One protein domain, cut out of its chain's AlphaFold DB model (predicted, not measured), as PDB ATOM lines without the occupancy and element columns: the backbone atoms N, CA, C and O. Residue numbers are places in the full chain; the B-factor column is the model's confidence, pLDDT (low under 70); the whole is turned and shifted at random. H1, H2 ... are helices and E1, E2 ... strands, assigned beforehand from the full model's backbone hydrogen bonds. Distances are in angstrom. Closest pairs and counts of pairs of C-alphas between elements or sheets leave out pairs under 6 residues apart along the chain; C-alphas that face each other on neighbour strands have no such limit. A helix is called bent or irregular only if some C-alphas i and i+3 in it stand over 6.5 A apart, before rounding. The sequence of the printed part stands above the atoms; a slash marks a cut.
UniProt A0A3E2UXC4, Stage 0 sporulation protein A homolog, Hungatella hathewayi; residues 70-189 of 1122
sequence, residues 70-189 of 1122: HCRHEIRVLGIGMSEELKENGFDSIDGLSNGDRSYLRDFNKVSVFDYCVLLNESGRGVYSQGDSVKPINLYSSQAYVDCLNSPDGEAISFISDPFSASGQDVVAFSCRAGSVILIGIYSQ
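What this domain is: This is residues 70 to 189 of the 1122 residues of the protein "Stage 0 sporulation protein A homolog" of Hungatella hathewayi (UniProt A0A3E2UXC4). One strongly twisted sheet of six strands curls round the short helix H4 on one face, while H1 and H3 cover different parts of the other face. This makes three layers, helices on both faces of a sheet, and the small helix H2 only grazes the sheet. The printed part has 120 residues with four named helices and six named strands, in the order H1 H2 H3 E1 E2 E3 H4 E4 E5 E6. The sheet's order is E3 E2 E1 E6 E5 E4, antiparallel throughout, and the class is mixed, helices and strands. The whole is compact and rounded, with a radius of gyration of the C-alphas of 12.9 A and spans of 34 by 33 by 27 A.

How they stand to each other: H1, residues 70 to 80, lies over E5, residues 170 to 178, and E6, residues 181 to 186, at a height over the sheet of 8.7 A; its closest C-alphas to E5 are Gly 79 and Ala 178, 5.6 A apart. H2, residues 84 to 89, only grazes the sheet. H3, residues 99 to 111, is on the same face as H1 and lies over E2, residues 125 to 130; their closest C-alphas, Arg 106 and Ser 129, are 5.2 A apart. H1 and H3 are close but not clearly touching, the C-alphas of Leu 78 and Phe 108 being 7.9 A apart, at a shallow tilt of 12 degrees, opposite ways. E1, residues 116 to 121, E2 and E3, residues 133 to 138, form a meander, each strand the antiparallel neighbour of the one before; N 127 and O 119 are 2.8 A apart, N 128 and O 135 2.9 A. H4, residues 143 to 150, is on the opposite face; its closest C-alphas to E4, residues 155 to 161, are Cys 148 and Ala 156, 5.0 A apart. E4, E5 and E6 form a second meander, with N 158 and O 173 at 2.9 A and N 183 and O 176 at 2.8 A. E6 is also the antiparallel neighbour of E1, with N 118 and O 184 at 2.8 A. Every O i to N i+4 pair is within hydrogen-bond range in H1, H2 and H4, and 7 of 9 in H3.

Where its parts are: H1 begins at C-alpha 70, (147.579, 66.618, 213.534), and is 15.2 A long; H2 is 8.4 A. H3 is 18.2 A and irregular, with C-alphas 106 and 109 7.3 A apart. E1, E2 and E3 are 16.8, 16.5 and 16.6 A, H4 10.4 A, E4 18.6 A and E5 24.8 A. E6, 16.4 A, ends at C-alpha 186, (152.946, 73.406, 203.137).

The domain as a whole: The C-alphas farthest apart, Glu 84 and Ser 167, are 37.4 A apart. The printed part has no cut and no long link. Its mean pLDDT is 80.4; nine residues are under 70, among them 166 to 169.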
ATOM      1  N   HIS A  70     146.174  66.762 213.170       83.56
ATOM      2  CA  HIS A  70     147.579  66.618 213.534       83.56
ATOM      3  C   HIS A  70     148.415  67.773 212.974       83.56
ATOM      4  O   HIS A  70     149.130  68.443 213.714       83.56
ATOM      5  N   CYS A  71     148.253  68.089 211.688       83.94
ATOM      6  CA  CYS A  71     149.001  69.169 211.043       83.94
ATOM      7  C   CYS A  71     148.646  70.546 211.619       83.94
ATOM      8  O   CYS A  71     149.532  71.364 211.863       83.94
ATOM      9  N   ARG A  72     147.360  70.801 211.902       83.19
ATOM     10  CA  ARG A  72     146.923  72.016 212.611       83.19
ATOM     11  C   ARG A  72     147.549  72.122 214.001       83.19
ATOM     12  O   ARG A  72     147.986  73.197 214.404       83.19
ATOM     13  N   HIS A  73     147.594  71.017 214.737       84.19
ATOM     14  CA  HIS A  73     148.212  70.992 216.055       84.19
ATOM     15  C   HIS A  73     149.713  71.288 215.973       84.19
ATOM     16  O   HIS A  73     150.233  72.106 216.726       84.19
ATOM     17  N   GLU A  74     150.400  70.679 215.019       84.94
ATOM     18  CA  GLU A  74     151.842  70.796 214.875       84.94
ATOM     19  C   GLU A  74     152.289  72.193 214.441       84.94
ATOM     20  O   GLU A  74     153.204  72.759 215.043       84.94
ATOM     21  N   ILE A  75     151.594  72.819 213.481       85.19
ATOM     22  CA  ILE A  75     151.898  74.205 213.092       85.19
ATOM     23  C   ILE A  75     151.695  75.176 214.269       85.19
ATOM     24  O   ILE A  75     152.447  76.142 214.416       85.19
ATOM     25  N   ARG A  76     150.739  74.885 215.163       84.38
ATOM     26  CA  ARG A  76     150.516  75.649 216.398       84.38
ATOM     27  C   ARG A  76     151.648  75.442 217.402       84.38
ATOM     28  O   ARG A  76     152.126  76.417 217.980       84.38
ATOM     29  N   VAL A  77     152.107  74.206 217.598       83.81
ATOM     30  CA  VAL A  77     153.249  73.891 218.478       83.81
ATOM     31  C   VAL A  77     154.519  74.598 217.996       83.81
ATOM     32  O   VAL A  77     155.215  75.215 218.805       83.81
ATOM     33  N   LEU A  78     154.773  74.611 216.683       82.88
ATOM     34  CA  LEU A  78     155.885  75.361 216.089       82.88
ATOM     35  C   LEU A  78     155.774  76.868 216.359       82.88
ATOM     36  O   LEU A  78     156.787  77.516 216.638       82.88
ATOM     37  N   GLY A  79     154.554  77.414 216.337       81.50
ATOM     38  CA  GLY A  79     154.267  78.788 216.751       81.50
ATOM     39  C   GLY A  79     154.555  79.045 218.224       81.50
ATOM     40  O   GLY A  79     155.189  80.044 218.552       81.50
ATOM     41  N   ILE A  80     154.165  78.134 219.118       82.56
ATOM     42  CA  ILE A  80     154.420  78.251 220.563       82.56
ATOM     43  C   ILE A  80     155.923  78.242 220.865       82.56
ATOM     44  O   ILE A  80     156.365  79.030 221.700       82.56
ATOM     45  N   GLY A  81     156.709  77.419 220.166       78.69
ATOM     46  CA  GLY A  81     158.159  77.318 220.363       78.69
ATOM     47  C   GLY A  81     158.975  78.544 219.926       78.69
ATOM     48  O   GLY A  81     160.172  78.600 220.204       78.69
ATOM     49  N   MET A  82     158.361  79.537 219.269       82.62
ATOM     50  CA  MET A  82     159.032  80.796 218.920       82.62
ATOM     51  C   MET A  82     159.334  81.659 220.149       82.62
ATOM     52  O   MET A  82     158.603  81.632 221.140       82.62
ATOM     53  N   SER A  83     160.381  82.483 220.055       83.56
ATOM     54  CA  SER A  83     160.701  83.463 221.092       83.56
ATOM     55  C   SER A  83     159.591  84.514 221.236       83.56
ATOM     56  O   SER A  83     158.994  84.952 220.251       83.56
ATOM     57  N   GLU A  84     159.322  84.948 222.470       82.06
ATOM     58  CA  GLU A  84     158.324  85.997 222.742       82.06
ATOM     59  C   GLU A  84     158.685  87.324 222.054       82.06
ATOM     60  O   GLU A  84     157.810  88.028 221.564       82.06
ATOM     61  N   GLU A  85     159.982  87.620 221.908       81.12
ATOM     62  CA  GLU A  85     160.460  88.807 221.190       81.12
ATOM     63  C   GLU A  85     160.029  88.802 219.713       81.12
ATOM     64  O   GLU A  85     159.596  89.837 219.203       81.12
ATOM     65  N   LEU A  86     160.087  87.642 219.044       82.88
ATOM     66  CA  LEU A  86     159.661  87.484 217.652       82.88
ATOM     67  C   LEU A  86     158.133  87.513 217.504       82.88
ATOM     68  O   LEU A  86     157.631  88.068 216.528       82.88
ATOM     69  N   LYS A  87     157.389  86.948 218.463       84.50
ATOM     70  CA  LYS A  87     155.914  86.964 218.464       84.50
ATOM     71  C   LYS A  87     155.341  88.355 218.720       84.50
ATOM     72  O   LYS A  87     154.305  88.693 218.154       84.50
ATOM     73  N   GLU A  88     155.971  89.154 219.580       82.56
ATOM     74  CA  GLU A  88     155.501  90.506 219.896       82.56
ATOM     75  C   GLU A  88     155.920  91.507 218.816       82.56
ATOM     76  O   GLU A  88     155.074  92.215 218.265       82.56
ATOM     77  N   ASN A  89     157.207  91.537 218.460       79.50
ATOM     78  CA  ASN A  89     157.770  92.592 217.611       79.50
ATOM     79  C   ASN A  89     157.834  92.235 216.119       79.50
ATOM     80  O   ASN A  89     158.034  93.125 215.290       79.50
ATOM     81  N   GLY A  90     157.670  90.960 215.763       81.06
ATOM     82  CA  GLY A  90     157.783  90.488 214.387       81.06
ATOM     83  C   GLY A  90     159.189  90.677 213.812       81.06
ATOM     84  O   GLY A  90     160.185  90.747 214.532       81.06
ATOM     85  N   PHE A  91     159.288  90.742 212.484       82.94
ATOM     86  CA  PHE A  91     160.548  91.006 211.785       82.94
ATOM     87  C   PHE A  91     160.318  91.814 210.500       82.94
ATOM     88  O   PHE A  91     159.371  91.560 209.758       82.94
ATOM     89  N   ASP A  92     161.219  92.750 210.191       75.50
ATOM     90  CA  ASP A  92     161.158  93.565 208.961       75.50
ATOM     91  C   ASP A  92     162.028  93.010 207.817       75.50
ATOM     92  O   ASP A  92     161.756  93.233 206.631       75.50
ATOM     93  N   SER A  93     163.105  92.297 208.162       75.12
ATOM     94  CA  SER A  93     164.042  91.668 207.224       75.12
ATOM     95  C   SER A  93     164.748  90.475 207.876       75.12
ATOM     96  O   SER A  93     164.791  90.381 209.101       75.12
ATOM     97  N   ILE A  94     165.347  89.590 207.067       74.06
ATOM     98  CA  ILE A  94     166.132  88.439 207.560       74.06
ATOM     99  C   ILE A  94     167.241  88.893 208.520       74.06
ATOM    100  O   ILE A  94     167.514  88.214 209.508       74.06
ATOM    101  N   ASP A  95     167.838  90.061 208.265       73.31
ATOM    102  CA  ASP A  95     168.908  90.619 209.093       73.31
ATOM    103  C   ASP A  95     168.435  91.050 210.491       73.31
ATOM    104  O   ASP A  95     169.250  91.117 211.409       73.31
ATOM    105  N   GLY A  96     167.129  91.276 210.668       68.75
ATOM    106  CA  GLY A  96     166.502  91.615 211.947       68.75
ATOM    107  C   GLY A  96     166.188  90.418 212.850       68.75
ATOM    108  O   GLY A  96     165.876  90.624 214.015       68.75
ATOM    109  N   LEU A  97     166.288  89.179 212.350       78.56
ATOM    110  CA  LEU A  97     166.059  87.971 213.153       78.56
ATOM    111  C   LEU A  97     167.262  87.675 214.055       78.56
ATOM    112  O   LEU A  97     168.406  87.708 213.578       78.56
ATOM    113  N   SER A  98     167.006  87.312 215.317       79.50
ATOM    114  CA  SER A  98     168.048  86.899 216.262       79.50
ATOM    115  C   SER A  98     168.748  85.610 215.802       79.50
ATOM    116  O   SER A  98     168.204  84.815 215.031       79.50
ATOM    117  N   ASN A  99     169.971  85.359 216.284       77.81
ATOM    118  CA  ASN A  99     170.688  84.116 215.961       77.81
ATOM    119  C   ASN A  99     169.938  82.862 216.452       77.81
ATOM    120  O   ASN A  99     170.038  81.814 215.816       77.81
ATOM    121  N   GLY A 100     169.188  82.976 217.557       78.31
ATOM    122  CA  GLY A 100     168.342  81.902 218.078       78.31
ATOM    123  C   GLY A 100     167.177  81.599 217.140       78.31
ATOM    124  O   GLY A 100     167.008  80.452 216.735       78.31
ATOM    125  N   ASP A 101     166.458  82.633 216.696       80.12
ATOM    126  CA  ASP A 101     165.313  82.475 215.789       80.12
ATOM    127  C   ASP A 101     165.745  81.961 214.412       80.12
ATOM    128  O   ASP A 101     165.075  81.118 213.827       80.12
ATOM    129  N   ARG A 102     166.906  82.392 213.896       79.44
ATOM    130  CA  ARG A 102     167.447  81.845 212.638       79.44
ATOM    131  C   ARG A 102     167.812  80.369 212.751       79.44
ATOM    132  O   ARG A 102     167.620  79.635 211.785       79.44
ATOM    133  N   SER A 103     168.352  79.938 213.895       79.62
ATOM    134  CA  SER A 103     168.638  78.518 214.126       79.62
ATOM    135  C   SER A 103     167.343  77.717 214.220       79.62
ATOM    136  O   SER A 103     167.232  76.689 213.563       79.62
ATOM    137  N   TYR A 104     166.355  78.225 214.960       81.75
ATOM    138  CA  TYR A 104     165.034  77.610 215.088       81.75
ATOM    139  C   TYR A 104     164.353  77.457 213.719       81.75
ATOM    140  O   TYR A 104     163.961  76.356 213.344       81.75
ATOM    141  N   LEU A 105     164.335  78.523 212.911       77.50
ATOM    142  CA  LEU A 105     163.781  78.514 211.554       77.50
ATOM    143  C   LEU A 105     164.520  77.567 210.605       77.50
ATOM    144  O   LEU A 105     163.884  76.953 209.756       77.50
ATOM    145  N   ARG A 106     165.848  77.429 210.717       77.81
ATOM    146  CA  ARG A 106     166.608  76.474 209.893       77.81
ATOM    147  C   ARG A 106     166.170  75.038 210.174       77.81
ATOM    148  O   ARG A 106     166.059  74.243 209.241       77.81
ATOM    149  N   ASP A 107     165.918  74.727 211.439       75.19
ATOM    150  CA  ASP A 107     165.629  73.370 211.885       75.19
ATOM    151  C   ASP A 107     164.138  72.992 211.721       75.19
ATOM    152  O   ASP A 107     163.814  71.814 211.827       75.19
ATOM    153  N   PHE A 108     163.258  73.930 211.333       74.75
ATOM    154  CA  PHE A 108     161.821  73.712 211.068       74.75
ATOM    155  C   PHE A 108     161.499  72.487 210.223       74.75
ATOM    156  O   PHE A 108     160.754  71.620 210.665       74.75
ATOM    157  N   ASN A 109     162.080  72.373 209.032       65.62
ATOM    158  CA  ASN A 109     161.771  71.253 208.139       65.62
ATOM    159  C   ASN A 109     162.405  69.926 208.617       65.62
ATOM    160  O   ASN A 109     162.123  68.882 208.046       65.62
ATOM    161  N   LYS A 110     163.291  69.939 209.630       70.12
ATOM    162  CA  LYS A 110     163.851  68.712 210.236       70.12
ATOM    163  C   LYS A 110     162.977  68.172 211.368       70.12
ATOM    164  O   LYS A 110     163.090  66.998 211.699       70.12
ATOM    165  N   VAL A 111     162.173  69.039 211.983       66.94
ATOM    166  CA  VAL A 111     161.367  68.733 213.177       66.94
ATOM    167  C   VAL A 111     159.865  68.849 212.927       66.94
ATOM    168  O   VAL A 111     159.101  68.726 213.877       66.94
ATOM    169  N   SER A 112     159.451  69.103 211.682       74.25
ATOM    170  CA  SER A 112     158.045  69.205 211.299       74.25
ATOM    171  C   SER A 112     157.664  68.198 210.217       74.25
ATOM    172  O   SER A 112     158.506  67.780 209.424       74.25
ATOM    173  N   VAL A 113     156.383  67.839 210.168       79.00
ATOM    174  CA  VAL A 113     155.775  66.997 209.127       79.00
ATOM    175  C   VAL A 113     155.625  67.708 207.783       79.00
ATOM    176  O   VAL A 113     155.344  67.055 206.783       79.00
ATOM    177  N   PHE A 114     155.787  69.032 207.733       85.06
ATOM    178  CA  PHE A 114     155.607  69.812 206.511       85.06
ATOM    179  C   PHE A 114     156.841  69.744 205.612       85.06
ATOM    180  O   PHE A 114     157.972  69.894 206.071       85.06
ATOM    181  N   ASP A 115     156.620  69.636 204.301       82.12
ATOM    182  CA  ASP A 115     157.708  69.698 203.317       82.12
ATOM    183  C   ASP A 115     158.374  71.084 203.305       82.12
ATOM    184  O   ASP A 115     159.593  71.209 203.144       82.12
ATOM    185  N   TYR A 116     157.576  72.137 203.520       83.44
ATOM    186  CA  TYR A 116     158.062  73.506 203.653       83.44
ATOM    187  C   TYR A 116     157.328  74.269 204.755       83.44
ATOM    188  O   TYR A 116     156.106  74.399 204.716       83.44
ATOM    189  N   CYS A 117     158.073  74.879 205.677       86.81
ATOM    190  CA  CYS A 117     157.542  75.883 206.598       86.81
ATOM    191  C   CYS A 117     157.983  77.299 206.210       86.81
ATOM    192  O   CYS A 117     159.168  77.573 205.994       86.81
ATOM    193  N   VAL A 118     157.020  78.217 206.177       88.00
ATOM    194  CA  VAL A 118     157.205  79.637 205.879       88.00
ATOM    195  C   VAL A 118     156.746  80.472 207.067       88.00
ATOM    196  O   VAL A 118     155.651  80.281 207.584       88.00
ATOM    197  N   LEU A 119     157.566  81.434 207.472       88.69
ATOM    198  CA  LEU A 119     157.211  82.447 208.457       88.69
ATOM    199  C   LEU A 119     156.991  83.786 207.753       88.69
ATOM    200  O   LEU A 119     157.875  84.240 207.036       88.69
ATOM    201  N   LEU A 120     155.851  84.431 207.975       88.00
ATOM    202  CA  LEU A 120     155.465  85.725 207.411       88.00
ATOM    203  C   LEU A 120     155.318  86.775 208.513       88.00
ATOM    204  O   LEU A 120     154.858  86.473 209.611       88.00
ATOM    205  N   ASN A 121     155.662  88.022 208.203       84.12
ATOM    206  CA  ASN A 121     155.320  89.178 209.029       84.12
ATOM    207  C   ASN A 121     153.950  89.771 208.631       84.12
ATOM    208  O   ASN A 121     153.379  89.395 207.606       84.12
ATOM    209  N   GLU A 122     153.442  90.754 209.383       74.94
ATOM    210  CA  GLU A 122     152.145  91.408 209.095       74.94
ATOM    211  C   GLU A 122     152.092  92.169 207.753       74.94
ATOM    212  O   GLU A 122     151.019  92.531 207.275       74.94
ATOM    213  N   SER A 123     153.243  92.414 207.116       73.81
ATOM    214  CA  SER A 123     153.316  92.984 205.761       73.81
ATOM    215  C   SER A 123     153.305  91.921 204.649       73.81
ATOM    216  O   SER A 123     153.409  92.263 203.471       73.81
ATOM    217  N   GLY A 124     153.205  90.636 205.015       69.94
ATOM    218  CA  GLY A 124     153.188  89.480 204.117       69.94
ATOM    219  C   GLY A 124     154.545  89.125 203.493       69.94
ATOM    220  O   GLY A 124     154.606  88.312 202.565       69.94
ATOM    221  N   ARG A 125     155.639  89.709 204.005       80.69
ATOM    222  CA  ARG A 125     157.014  89.312 203.669       80.69
ATOM    223  C   ARG A 125     157.421  88.152 204.554       80.69
ATOM    224  O   ARG A 125     157.235  88.210 205.767       80.69
ATOM    225  N   GLY A 126     157.997  87.123 203.953       84.00
ATOM    226  CA  GLY A 126     158.303  85.892 204.652       84.00
ATOM    227  C   GLY A 126     159.700  85.367 204.441       84.00
ATOM    228  O   GLY A 126     160.478  85.850 203.617       84.00
ATOM    229  N   VAL A 127     160.001  84.349 205.229       86.31
ATOM    230  CA  VAL A 127     161.240  83.592 205.201       86.31
ATOM    231  C   VAL A 127     160.923  82.108 205.307       86.31
ATOM    232  O   VAL A 127     159.954  81.725 205.955       86.31
ATOM    233  N   TYR A 128     161.727  81.267 204.669       86.69
ATOM    234  CA  TYR A 128     161.590  79.812 204.729       86.69
ATOM    235  C   TYR A 128     162.964  79.144 204.796       86.69
ATOM    236  O   TYR A 128     163.975  79.742 204.409       86.69
ATOM    237  N   SER A 129     163.000  77.908 205.293       80.75
ATOM    238  CA  SER A 129     164.227  77.110 205.356       80.75
ATOM    239  C   SER A 129     164.472  76.363 204.046       80.75
ATOM    240  O   SER A 129     163.575  75.709 203.513       80.75
ATOM    241  N   GLN A 130     165.700  76.436 203.531       76.50
ATOM    242  CA  GLN A 130     166.169  75.616 202.417       76.50
ATOM    243  C   GLN A 130     167.580  75.095 202.722       76.50
ATOM    244  O   GLN A 130     168.571  75.834 202.632       76.50
ATOM    245  N   GLY A 131     167.674  73.810 203.075       73.00
ATOM    246  CA  GLY A 131     168.915  73.198 203.557       73.00
ATOM    247  C   GLY A 131     169.375  73.845 204.866       73.00
ATOM    248  O   GLY A 131     168.583  74.010 205.784       73.00
ATOM    249  N   ASP A 132     170.639  74.266 204.939       72.12
ATOM    250  CA  ASP A 132     171.175  74.965 206.117       72.12
ATOM    251  C   ASP A 132     171.026  76.504 206.053       72.12
ATOM    252  O   ASP A 132     171.651  77.224 206.835       72.12
ATOM    253  N   SER A 133     170.216  77.030 205.123       76.69
ATOM    254  CA  SER A 133     170.049  78.474 204.888       76.69
ATOM    255  C   SER A 133     168.592  78.934 204.981       76.69
ATOM    256  O   SER A 133     167.688  78.218 204.561       76.69
ATOM    257  N   VAL A 134     168.367  80.155 205.481       81.50
ATOM    258  CA  VAL A 134     167.045  80.811 205.512       81.50
ATOM    259  C   VAL A 134     166.948  81.793 204.344       81.50
ATOM    260  O   VAL A 134     167.822  82.649 204.179       81.50
ATOM    261  N   LYS A 135     165.901  81.676 203.523       82.19
ATOM    262  CA  LYS A 135     165.697  82.487 202.312       82.19
ATOM    263  C   LYS A 135     164.415  83.313 202.382       82.19
ATOM    264  O   LYS A 135     163.453  82.870 203.001       82.19
ATOM    265  N   PRO A 136     164.369  84.493 201.736       84.44
ATOM    266  CA  PRO A 136     163.158  85.298 201.684       84.44
ATOM    267  C   PRO A 136     162.155  84.711 200.685       84.44
ATOM    268  O   PRO A 136     162.537  84.201 199.631       84.44
ATOM    269  N   ILE A 137     160.873  84.850 200.996       85.56
ATOM    270  CA  ILE A 137     159.743  84.520 200.127       85.56
ATOM    271  C   ILE A 137     158.629  85.539 200.351       85.56
ATOM    272  O   ILE A 137     158.536  86.141 201.416       85.56
ATOM    273  N   ASN A 138     157.802  85.791 199.344       78.62
ATOM    274  CA  ASN A 138     156.737  86.779 199.453       78.62
ATOM    275  C   ASN A 138     155.395  86.111 199.162       78.62
ATOM    276  O   ASN A 138     155.174  85.676 198.036       78.62
ATOM    277  N   LEU A 139     154.527  86.020 200.174       77.50
ATOM    278  CA  LEU A 139     153.243  85.306 200.099       77.50
ATOM    279  C   LEU A 139     152.050  86.186 200.507       77.50
ATOM    280  O   LEU A 139     150.973  85.668 200.778       77.50
ATOM    281  N   TYR A 140     152.202  87.513 200.513       69.56
ATOM    282  CA  TYR A 140     151.142  88.469 200.881       69.56
ATOM    283  C   TYR A 140     149.839  88.349 200.067       69.56
ATOM    284  O   TYR A 140     148.794  88.812 200.516       69.56
ATOM    285  N   SER A 141     149.893  87.761 198.868       73.69
ATOM    286  CA  SER A 141     148.731  87.495 198.009       73.69
ATOM    287  C   SER A 141     148.301  86.025 197.998       73.69
ATOM    288  O   SER A 141     147.459  85.651 197.187       73.69
ATOM    289  N   SER A 142     148.913  85.179 198.830       81.88
ATOM    290  CA  SER A 142     148.563  83.764 198.935       81.88
ATOM    291  C   SER A 142     147.241  83.597 199.678       81.88
ATOM    292  O   SER A 142     147.008  84.265 200.688       81.88
ATOM    293  N   GLN A 143     146.398  82.673 199.215       82.06
ATOM    294  CA  GLN A 143     145.109  82.393 199.844       82.06
ATOM    295  C   GLN A 143     145.281  81.957 201.309       82.06
ATOM    296  O   GLN A 143     144.543  82.428 202.164       82.06
ATOM    297  N   ALA A 144     146.334  81.194 201.627       83.25
ATOM    298  CA  ALA A 144     146.651  80.799 203.004       83.25
ATOM    299  C   ALA A 144     146.911  81.992 203.938       83.25
ATOM    300  O   ALA A 144     146.523  81.971 205.100       83.25
ATOM    301  N   TYR A 145     147.535  83.063 203.442       83.69
ATOM    302  CA  TYR A 145     147.750  84.275 204.235       83.69
ATOM    303  C   TYR A 145     146.428  85.011 204.498       83.69
ATOM    304  O   TYR A 145     146.153  85.437 205.619       83.69
ATOM    305  N   VAL A 146     145.594  85.134 203.461       83.88
ATOM    306  CA  VAL A 146     144.294  85.813 203.537       83.88
ATOM    307  C   VAL A 146     143.327  85.055 204.446       83.88
ATOM    308  O   VAL A 146     142.698  85.668 205.310       83.88
ATOM    309  N   ASP A 147     143.236  83.735 204.296       83.81
ATOM    310  CA  ASP A 147     142.352  82.892 205.102       83.81
ATOM    311  C   ASP A 147     142.782  82.888 206.570       83.81
ATOM    312  O   ASP A 147     141.935  83.013 207.451       83.81
ATOM    313  N   CYS A 148     144.089  82.852 206.849       85.12
ATOM    314  CA  CYS A 148     144.607  82.947 208.214       85.12
ATOM    315  C   CYS A 148     144.235  84.269 208.896       85.12
ATOM    316  O   CYS A 148     143.909  84.278 210.082       85.12
ATOM    317  N   LEU A 149     144.292  85.391 208.166       82.38
ATOM    318  CA  LEU A 149     143.938  86.712 208.697       82.38
ATOM    319  C   LEU A 149     142.435  86.878 208.923       82.38
ATOM    320  O   LEU A 149     142.031  87.573 209.856       82.38
ATOM    321  N   ASN A 150     141.623  86.273 208.059       82.50
ATOM    322  CA  ASN A 150     140.167  86.315 208.157       82.50
ATOM    323  C   ASN A 150     139.613  85.272 209.139       82.50
ATOM    324  O   ASN A 150     138.453  85.372 209.542       82.50
ATOM    325  N   SER A 151     140.423  84.283 209.523       81.00
ATOM    326  CA  SER A 151     140.035  83.250 210.474       81.00
ATOM    327  C   SER A 151     139.902  83.818 211.893       81.00
ATOM    328  O   SER A 151     140.846  84.432 212.400       81.00
ATOM    329  N   PRO A 152     138.765  83.590 212.579       73.50
ATOM    330  CA  PRO A 152     138.550  84.075 213.941       73.50
ATOM    331  C   PRO A 152     139.493  83.432 214.966       73.50
ATOM    332  O   PRO A 152     139.845  84.081 215.949       73.50
ATOM    333  N   ASP A 153     139.939  82.202 214.709       77.25
ATOM    334  CA  ASP A 153     140.859  81.459 215.577       77.25
ATOM    335  C   ASP A 153     142.331  81.651 215.167       77.25
ATOM    336  O   ASP A 153     143.231  81.073 215.769       77.25
ATOM    337  N   GLY A 154     142.591  82.473 214.139       79.19
ATOM    338  CA  GLY A 154     143.932  82.702 213.601       79.19
ATOM    339  C   GLY A 154     144.524  81.480 212.899       79.19
ATOM    340  O   GLY A 154     145.738  81.413 212.740       79.19
ATOM    341  N   GLU A 155     143.693  80.520 212.490       85.38
ATOM    342  CA  GLU A 155     144.110  79.278 211.837       85.38
ATOM    343  C   GLU A 155     143.278  78.990 210.596       85.38
ATOM    344  O   GLU A 155     142.058  79.149 210.608       85.38
ATOM    345  N   ALA A 156     143.922  78.531 209.531       84.19
ATOM    346  CA  ALA A 156     143.229  78.162 208.302       84.19
ATOM    347  C   ALA A 156     143.931  77.018 207.574       84.19
ATOM    348  O   ALA A 156     145.138  76.813 207.725       84.19
ATOM    349  N   ILE A 157     143.150  76.284 206.783       86.75
ATOM    350  CA  ILE A 157     143.642  75.318 205.805       86.75
ATOM    351  C   ILE A 157     143.200  75.823 204.437       86.75
ATOM    352  O   ILE A 157     142.011  76.059 204.226       86.75
ATOM    353  N   SER A 158     144.149  75.972 203.520       84.00
ATOM    354  CA  SER A 158     143.901  76.564 202.208       84.00
ATOM    355  C   SER A 158     144.617  75.778 201.119       84.00
ATOM    356  O   SER A 158     145.731  75.296 201.323       84.00
ATOM    357  N   PHE A 159     144.011  75.705 199.935       82.50
ATOM    358  CA  PHE A 159     144.738  75.349 198.718       82.50
ATOM    359  C   PHE A 159     145.416  76.600 198.166       82.50
ATOM    360  O   PHE A 159     144.780  77.641 197.991       82.50
ATOM    361  N   ILE A 160     146.719  76.508 197.924       81.81
ATOM    362  CA  ILE A 160     147.522  77.583 197.345       81.81
ATOM    363  C   ILE A 160     148.322  77.030 196.179       81.81
ATOM    364  O   ILE A 160     148.743  75.881 196.219       81.81
ATOM    365  N   SER A 161     148.606  77.847 195.175       80.38
ATOM    366  CA  SER A 161     149.554  77.442 194.139       80.38
ATOM    367  C   SER A 161     150.943  77.278 194.749       80.38
ATOM    368  O   SER A 161     151.393  78.161 195.484       80.38
ATOM    369  N   ASP A 162     151.600  76.151 194.459       81.19
ATOM    370  CA  ASP A 162     152.887  75.792 195.055       81.19
ATOM    371  C   ASP A 162     153.918  76.910 194.840       81.19
ATOM    372  O   ASP A 162     154.346  77.154 193.706       81.19
ATOM    373  N   PRO A 163     154.346  77.605 195.909       76.94
ATOM    374  CA  PRO A 163     155.251  78.732 195.768       76.94
ATOM    375  C   PRO A 163     156.703  78.294 195.519       76.94
ATOM    376  O   PRO A 163     157.556  79.139 195.232       76.94
ATOM    377  N   PHE A 164     156.995  76.991 195.616       78.81
ATOM    378  CA  PHE A 164     158.319  76.404 195.413       78.81
ATOM    379  C   PHE A 164     158.454  75.663 194.077       78.81
ATOM    380  O   PHE A 164     159.573  75.313 193.693       78.81
ATOM    381  N   SER A 165     157.357  75.482 193.334       75.50
ATOM    382  CA  SER A 165     157.348  74.820 192.028       75.50
ATOM    383  C   SER A 165     156.884  75.744 190.899       75.50
ATOM    384  O   SER A 165     155.917  76.488 191.010       75.50
ATOM    385  N   ALA A 166     157.541  75.640 189.739       62.28
ATOM    386  CA  ALA A 166     157.116  76.325 188.514       62.28
ATOM    387  C   ALA A 166     155.947  75.618 187.794       62.28
ATOM    388  O   ALA A 166     155.485  76.111 186.766       62.28
ATOM    389  N   SER A 167     155.489  74.460 188.291       59.81
ATOM    390  CA  SER A 167     154.423  73.660 187.670       59.81
ATOM    391  C   SER A 167     153.024  74.270 187.809       59.81
ATOM    392  O   SER A 167     152.123  73.847 187.088       59.81
ATOM    393  N   GLY A 168     152.840  75.248 188.707       57.41
ATOM    394  CA  GLY A 168     151.557  75.922 188.934       57.41
ATOM    395  C   GLY A 168     150.467  75.013 189.510       57.41
ATOM    396  O   GLY A 168     149.292  75.302 189.322       57.41
ATOM    397  N   GLN A 169     150.842  73.902 190.148       66.31
ATOM    398  CA  GLN A 169     149.888  72.992 190.783       66.31
ATOM    399  C   GLN A 169     149.576  73.440 192.209       66.31
ATOM    400  O   GLN A 169     150.460  73.929 192.914       66.31
ATOM    401  N   ASP A 170     148.324  73.264 192.621       74.44
ATOM    402  CA  ASP A 170     147.879  73.655 193.952       74.44
ATOM    403  C   ASP A 170     148.281  72.611 195.006       74.44
ATOM    404  O   ASP A 170     148.206  71.399 194.791       74.44
ATOM    405  N   VAL A 171     148.729  73.110 196.153       81.81
ATOM    406  CA  VAL A 171     149.177  72.372 197.334       81.81
ATOM    407  C   VAL A 171     148.373  72.803 198.552       81.81
ATOM    408  O   VAL A 171     147.803  73.896 198.582       81.81
ATOM    409  N   VAL A 172     148.337  71.952 199.575       86.00
ATOM    410  CA  VAL A 172     147.639  72.270 200.824       86.00
ATOM    411  C   VAL A 172     148.581  72.970 201.788       86.00
ATOM    412  O   VAL A 172     149.671  72.482 202.091       86.00
ATOM    413  N   ALA A 173     148.122  74.113 202.283       87.69
ATOM    414  CA  ALA A 173     148.808  74.941 203.250       87.69
ATOM    415  C   ALA A 173     148.001  75.043 204.548       87.69
ATOM    416  O   ALA A 173     146.793  75.279 204.536       87.69
ATOM    417  N   PHE A 174     148.699  74.901 205.667       90.06
ATOM    418  CA  PHE A 174     148.195  75.034 207.025       90.06
ATOM    419  C   PHE A 174     148.796  76.293 207.619       90.06
ATOM    420  O   PHE A 174     150.013  76.394 207.761       90.06
ATOM    421  N   SER A 175     147.954  77.256 207.958       89.69
ATOM    422  CA  SER A 175     148.396  78.545 208.480       89.69
ATOM    423  C   SER A 175     147.953  78.757 209.919       89.69
ATOM    424  O   SER A 175     146.823  78.412 210.262       89.69
ATOM    425  N   CYS A 176     148.830  79.338 210.738       90.94
ATOM    426  CA  CYS A 176     148.572  79.683 212.134       90.94
ATOM    427  C   CYS A 176     149.200  81.040 212.475       90.94
ATOM    428  O   CYS A 176     150.365  81.299 212.163       90.94
ATOM    429  N   ARG A 177     148.440  81.915 213.132       88.12
ATOM    430  CA  ARG A 177     148.901  83.222 213.601       88.12
ATOM    431  C   ARG A 177     149.486  83.113 215.009       88.12
ATOM    432  O   ARG A 177     148.791  82.737 215.948       88.12
ATOM    433  N   ALA A 178     150.739  83.531 215.170       85.44
ATOM    434  CA  ALA A 178     151.447  83.573 216.446       85.44
ATOM    435  C   ALA A 178     151.887  85.017 216.745       85.44
ATOM    436  O   ALA A 178     152.978  85.441 216.376       85.44
ATOM    437  N   GLY A 179     151.015  85.800 217.386       85.44
ATOM    438  CA  GLY A 179     151.267  87.222 217.644       85.44
ATOM    439  C   GLY A 179     151.258  88.065 216.359       85.44
ATOM    440  O   GLY A 179     150.267  88.060 215.619       85.44
ATOM    441  N   SER A 180     152.350  88.789 216.100       84.12
ATOM    442  CA  SER A 180     152.567  89.631 214.910       84.12
ATOM    443  C   SER A 180     153.190  88.881 213.719       84.12
ATOM    444  O   SER A 180     153.548  89.489 212.706       84.12
ATOM    445  N   VAL A 181     153.299  87.550 213.795       87.19
ATOM    446  CA  VAL A 181     153.777  86.700 212.694       87.19
ATOM    447  C   VAL A 181     152.777  85.600 212.335       87.19
ATOM    448  O   VAL A 181     151.945  85.192 213.147       87.19
ATOM    449  N   ILE A 182     152.848  85.122 211.092       89.38
ATOM    450  CA  ILE A 182     152.006  84.047 210.555       89.38
ATOM    451  C   ILE A 182     152.899  82.914 210.066       89.38
ATOM    452  O   ILE A 182     153.775  83.114 209.229       89.38
ATOM    453  N   LEU A 183     152.655  81.718 210.577       89.44
ATOM    454  CA  LEU A 183     153.274  80.481 210.131       89.44
ATOM    455  C   LEU A 183     152.426  79.835 209.050       89.44
ATOM    456  O   LEU A 183     151.209  79.786 209.183       89.44
ATOM    457  N   ILE A 184     153.071  79.311 208.014       90.19
ATOM    458  CA  ILE A 184     152.440  78.516 206.963       90.19
ATOM    459  C   ILE A 184     153.267  77.246 206.748       90.19
ATOM    460  O   ILE A 184     154.397  77.319 206.273       90.19
ATOM    461  N   GLY A 185     152.708  76.088 207.087       88.88
ATOM    462  CA  GLY A 185     153.232  74.772 206.723       88.88
ATOM    463  C   GLY A 185     152.598  74.293 205.421       88.88
ATOM    464  O   GLY A 185     151.387  74.400 205.256       88.88
ATOM    465  N   ILE A 186     153.393  73.800 204.478       87.44
ATOM    466  CA  ILE A 186     152.946  73.406 203.137       87.44
ATOM    467  C   ILE A 186     153.332  71.948 202.900       87.44
ATOM    468  O   ILE A 186     154.496  71.583 203.075       87.44
ATOM    469  N   TYR A 187     152.365  71.139 202.466       85.50
ATOM    470  CA  TYR A 187     152.630  69.801 201.942       85.50
ATOM    471  C   TYR A 187     152.878  69.832 200.443       85.50
ATOM    472  O   TYR A 187     152.145  70.469 199.690       85.50
ATOM    473  N   SER A 188     153.860  69.060 199.996       76.50
ATOM    474  CA  SER A 188     154.001  68.682 198.602       76.50
ATOM    475  C   SER A 188     152.786  67.866 198.149       76.50
ATOM    476  O   SER A 188     152.050  67.280 198.947       76.50
ATOM    477  N   GLN A 189     152.578  67.793 196.839       71.88
ATOM    478  CA  GLN A 189     151.479  67.015 196.273       71.88
ATOM    479  C   GLN A 189     151.568  65.519 196.622       71.88
ATOM    480  O   GLN A 189     150.538  64.872 196.816       71.88
TER     481      GLN A 189